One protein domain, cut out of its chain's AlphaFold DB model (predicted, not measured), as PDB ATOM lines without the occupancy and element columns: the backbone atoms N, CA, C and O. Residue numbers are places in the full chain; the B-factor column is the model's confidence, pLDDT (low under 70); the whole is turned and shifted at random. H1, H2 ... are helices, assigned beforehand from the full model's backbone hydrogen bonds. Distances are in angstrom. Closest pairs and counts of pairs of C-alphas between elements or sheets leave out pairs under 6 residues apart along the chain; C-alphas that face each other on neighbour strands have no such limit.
ATOM      1  N   THR A 630     271.280 376.164 396.876       81.94
ATOM      2  CA  THR A 630     271.420 376.528 395.453       81.94
ATOM      3  C   THR A 630     272.668 377.372 395.196       81.94
ATOM      4  O   THR A 630     273.367 377.108 394.219       81.94
ATOM      5  N   GLN A 631     273.029 378.293 396.098       84.00
ATOM      6  CA  GLN A 631     274.273 379.069 395.992       84.00
ATOM      7  C   GLN A 631     275.539 378.196 396.100       84.00
ATOM      8  O   GLN A 631     276.515 378.421 395.385       84.00
ATOM      9  N   VAL A 632     275.539 377.175 396.966       86.38
ATOM     10  CA  VAL A 632     276.650 376.207 397.041       86.38
ATOM     11  C   VAL A 632     276.716 375.344 395.776       86.38
ATOM     12  O   VAL A 632     277.811 375.070 395.289       86.38
ATOM     13  N   LYS A 633     275.567 374.958 395.202       84.19
ATOM     14  CA  LYS A 633     275.520 374.199 393.941       84.19
ATOM     15  C   LYS A 633     276.075 374.980 392.748       84.19
ATOM     16  O   LYS A 633     276.820 374.381 391.980       84.19
ATOM     17  N   SER A 634     275.761 376.273 392.592       86.56
ATOM     18  CA  SER A 634     276.287 377.058 391.457       86.56
ATOM     19  C   SER A 634     277.809 377.189 391.536       86.56
ATOM     20  O   SER A 634     278.498 376.821 390.592       86.56
ATOM     21  N   ARG A 635     278.344 377.554 392.709       80.44
ATOM     22  CA  ARG A 635     279.794 377.656 392.945       80.44
ATOM     23  C   ARG A 635     280.532 376.336 392.732       80.44
ATOM     24  O   ARG A 635     281.654 376.333 392.237       80.44
ATOM     25  N   LEU A 636     279.911 375.213 393.095       79.94
ATOM     26  CA  LEU A 636     280.487 373.894 392.846       79.94
ATOM     27  C   LEU A 636     280.499 373.564 391.343       79.94
ATOM     28  O   LEU A 636     281.516 373.082 390.851       79.94
ATOM     29  N   ALA A 637     279.436 373.889 390.602       84.94
ATOM     30  CA  ALA A 637     279.402 373.742 389.146       84.94
ATOM     31  C   ALA A 637     280.434 374.646 388.440       84.94
ATOM     32  O   ALA A 637     281.170 374.164 387.584       84.94
ATOM     33  N   GLU A 638     280.556 375.911 388.852       87.44
ATOM     34  CA  GLU A 638     281.591 376.851 388.390       87.44
ATOM     35  C   GLU A 638     283.004 376.278 388.625       87.44
ATOM     36  O   GLU A 638     283.831 376.266 387.713       87.44
ATOM     37  N   SER A 639     283.273 375.723 389.815       80.50
ATOM     38  CA  SER A 639     284.574 375.110 390.130       80.50
ATOM     39  C   SER A 639     284.866 373.827 389.339       80.50
ATOM     40  O   SER A 639     286.016 373.584 388.980       80.50
ATOM     41  N   LEU A 640     283.841 373.023 389.029       79.31
ATOM     42  CA  LEU A 640     283.988 371.819 388.208       79.31
ATOM     43  C   LEU A 640     284.209 372.156 386.732       79.31
ATOM     44  O   LEU A 640     284.996 371.472 386.089       79.31
ATOM     45  N   ALA A 641     283.580 373.211 386.209       83.12
ATOM     46  CA  ALA A 641     283.828 373.688 384.850       83.12
ATOM     47  C   ALA A 641     285.272 374.197 384.686       83.12
ATOM     48  O   ALA A 641     285.954 373.821 383.742       83.12
ATOM     49  N   LEU A 642     285.783 374.977 385.648       84.38
ATOM     50  CA  LEU A 642     287.186 375.415 385.632       84.38
ATOM     51  C   LEU A 642     288.174 374.241 385.735       84.38
ATOM     52  O   LEU A 642     289.202 374.253 385.062       84.38
ATOM     53  N   LEU A 643     287.858 373.218 386.539       77.12
ATOM     54  CA  LEU A 643     288.664 371.999 386.617       77.12
ATOM     55  C   LEU A 643     288.626 371.204 385.302       77.12
ATOM     56  O   LEU A 643     289.667 370.727 384.861       77.12
ATOM     57  N   TYR A 644     287.453 371.086 384.671       77.31
ATOM     58  CA  TYR A 644     287.278 370.387 383.398       77.31
ATOM     59  C   TYR A 644     288.138 371.027 382.303       77.31
ATOM     60  O   TYR A 644     289.018 370.360 381.771       77.31
ATOM     61  N   ASN A 645     287.988 372.335 382.076       81.81
ATOM     62  CA  ASN A 645     288.747 373.081 381.065       81.81
ATOM     63  C   ASN A 645     290.276 373.035 381.295       81.81
ATOM     64  O   ASN A 645     291.053 373.192 380.357       81.81
ATOM     65  N   HIS A 646     290.732 372.851 382.540       75.50
ATOM     66  CA  HIS A 646     292.158 372.699 382.845       75.50
ATOM     67  C   HIS A 646     292.675 371.279 382.555       75.50
ATOM     68  O   HIS A 646     293.804 371.119 382.097       75.50
ATOM     69  N   VAL A 647     291.849 370.253 382.783       77.19
ATOM     70  CA  VAL A 647     292.166 368.851 382.464       77.19
ATOM     71  C   VAL A 647     292.069 368.578 380.958       77.19
ATOM     72  O   VAL A 647     292.871 367.811 380.438       77.19
ATOM     73  N   GLU A 648     291.159 369.242 380.247       83.00
ATOM     74  CA  GLU A 648     290.941 369.131 378.793       83.00
ATOM     75  C   GLU A 648     292.222 369.414 377.980       83.00
ATOM     76  O   GLU A 648     292.507 368.728 377.006       83.00
ATOM     77  N   HIS A 649     293.084 370.330 378.441       72.25
ATOM     78  CA  HIS A 649     294.398 370.587 377.829       72.25
ATOM     79  C   HIS A 649     295.513 369.590 378.215       72.25
ATOM     80  O   HIS A 649     296.603 369.650 377.648       72.25
ATOM     81  N   LEU A 650     295.275 368.696 379.180       76.44
ATOM     82  CA  LEU A 650     296.247 367.715 379.690       76.44
ATOM     83  C   LEU A 650     295.932 366.269 379.269       76.44
ATOM     84  O   LEU A 650     296.749 365.375 379.497       76.44
ATOM     85  N   VAL A 651     294.769 366.023 378.662       78.56
ATOM     86  CA  VAL A 651     294.372 364.715 378.129       78.56
ATOM     87  C   VAL A 651     294.782 364.634 376.651       78.56
ATOM     88  O   VAL A 651     294.293 365.422 375.845       78.56
ATOM     89  N   PRO A 652     295.659 363.695 376.242       87.94
ATOM     90  CA  PRO A 652     295.971 363.504 374.828       87.94
ATOM     91  C   PRO A 652     294.720 363.100 374.038       87.94
ATOM     92  O   PRO A 652     293.946 362.259 374.496       87.94
ATOM     93  N   ALA A 653     294.568 363.605 372.811       83.38
ATOM     94  CA  ALA A 653     293.430 363.283 371.940       83.38
ATOM     95  C   ALA A 653     293.265 361.767 371.677       83.38
ATOM     96  O   ALA A 653     292.179 361.291 371.358       83.38
ATOM     97  N   GLU A 654     294.326 360.976 371.835       82.62
ATOM     98  CA  GLU A 654     294.298 359.506 371.819       82.62
ATOM     99  C   GLU A 654     293.418 358.932 372.944       82.62
ATOM    100  O   GLU A 654     292.618 358.022 372.717       82.62
ATOM    101  N   VAL A 655     293.517 359.506 374.146       82.69
ATOM    102  CA  VAL A 655     292.707 359.147 375.315       82.69
ATOM    103  C   VAL A 655     291.270 359.620 375.127       82.69
ATOM    104  O   VAL A 655     290.356 358.859 375.428       82.69
ATOM    105  N   GLU A 656     291.044 360.812 374.565       80.69
ATOM    106  CA  GLU A 656     289.691 361.277 374.223       80.69
ATOM    107  C   GLU A 656     289.019 360.381 373.181       80.69
ATOM    108  O   GLU A 656     287.853 360.025 373.329       80.69
ATOM    109  N   ASN A 657     289.742 359.962 372.139       84.56
ATOM    110  CA  ASN A 657     289.224 359.033 371.135       84.56
ATOM    111  C   ASN A 657     288.921 357.654 371.740       84.56
ATOM    112  O   ASN A 657     287.887 357.063 371.425       84.56
ATOM    113  N   ALA A 658     289.757 357.165 372.663       78.00
ATOM    114  CA  ALA A 658     289.460 355.961 373.435       78.00
ATOM    115  C   ALA A 658     288.210 356.138 374.319       78.00
ATOM    116  O   ALA A 658     287.351 355.257 374.337       78.00
ATOM    117  N   TRP A 659     288.054 357.283 374.994       81.94
ATOM    118  CA  TRP A 659     286.891 357.590 375.838       81.94
ATOM    119  C   TRP A 659     285.600 357.747 375.030       81.94
ATOM    120  O   TRP A 659     284.565 357.210 375.413       81.94
ATOM    121  N   ASN A 660     285.657 358.406 373.873       83.31
ATOM    122  CA  ASN A 660     284.522 358.568 372.966       83.31
ATOM    123  C   ASN A 660     284.129 357.243 372.301       83.31
ATOM    124  O   ASN A 660     282.941 356.939 372.207       83.31
ATOM    125  N   SER A 661     285.099 356.408 371.913       80.81
ATOM    126  CA  SER A 661     284.848 355.025 371.482       80.81
ATOM    127  C   SER A 661     284.183 354.208 372.599       80.81
ATOM    128  O   SER A 661     283.208 353.495 372.362       80.81
ATOM    129  N   TYR A 662     284.638 354.390 373.842       78.38
ATOM    130  CA  TYR A 662     284.106 353.705 375.013       78.38
ATOM    131  C   TYR A 662     282.675 354.143 375.391       78.38
ATOM    132  O   TYR A 662     281.809 353.295 375.608       78.38
ATOM    133  N   ILE A 663     282.386 355.451 375.390       80.75
ATOM    134  CA  ILE A 663     281.024 355.992 375.540       80.75
ATOM    135  C   ILE A 663     280.129 355.483 374.412       80.75
ATOM    136  O   ILE A 663     278.997 355.075 374.666       80.75
ATOM    137  N   LYS A 664     280.624 355.484 373.168       84.12
ATOM    138  CA  LYS A 664     279.855 355.024 372.011       84.12
ATOM    139  C   LYS A 664     279.465 353.558 372.177       84.12
ATOM    140  O   LYS A 664     278.278 353.264 372.068       84.12
ATOM    141  N   ALA A 665     280.411 352.692 372.549       79.44
ATOM    142  CA  ALA A 665     280.147 351.294 372.888       79.44
ATOM    143  C   ALA A 665     279.064 351.168 373.978       79.44
ATOM    144  O   ALA A 665     278.028 350.556 373.722       79.44
ATOM    145  N   LEU A 666     279.236 351.839 375.127       77.44
ATOM    146  CA  LEU A 666     278.247 351.872 376.218       77.44
ATOM    147  C   LEU A 666     276.854 352.354 375.778       77.44
ATOM    148  O   LEU A 666     275.854 351.870 376.297       77.44
ATOM    149  N   SER A 667     276.780 353.309 374.847       82.06
ATOM    150  CA  SER A 667     275.515 353.844 374.326       82.06
ATOM    151  C   SER A 667     274.834 352.931 373.300       82.06
ATOM    152  O   SER A 667     273.623 353.027 373.114       82.06
ATOM    153  N   THR A 668     275.600 352.054 372.642       85.94
ATOM    154  CA  THR A 668     275.087 351.052 371.694       85.94
ATOM    155  C   THR A 668     274.713 349.726 372.352       85.94
ATOM    156  O   THR A 668     273.917 348.990 371.783       85.94
ATOM    157  N   THR A 669     275.257 349.413 373.534       84.38
ATOM    158  CA  THR A 669     274.871 348.221 374.301       84.38
ATOM    159  C   THR A 669     273.473 348.406 374.897       84.38
ATOM    160  O   THR A 669     273.226 349.348 375.654       84.38
TER     161      THR A 669
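Overview. This is residues 630 to 669 of the 827 residues of the protein "CIC11C00000003335" of [Candida] intermedia (UniProt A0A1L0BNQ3). Two helices, H1 and then H2, make an open, flat V, joined at its corner by residues 649 to 652, with the space between the two arms empty. The 40 printed residues hold two named helices and no named strand; the class is all helix. The whole is extended, with a radius of gyration of the C-alphas of 14.1 A and spans of 37 by 26 by 6 A.

Along the chain. H1, residues 630 to 648, begins at C-alpha 630 (271.420, 376.528, 395.453) and is 26.7 A long from first to last C-alpha. H2, residues 653 to 668, is 22.0 A long and ends at C-alpha 668 (275.087, 351.052, 371.694).

Arrangement. A tight link of 4 residues joins H1 to H2. The two helices are apart, with no C-alpha of the one within 8 A of the other. In H1 and H2 every O i to N i+4 pair is within hydrogen-bond range.

Size, cuts and confidence. The two C-alphas farthest apart, those of Gln 631 and Thr 669, are 37.7 A from each other. The printed part has no cut. Its mean pLDDT is 81.5, and no printed residue is under 70.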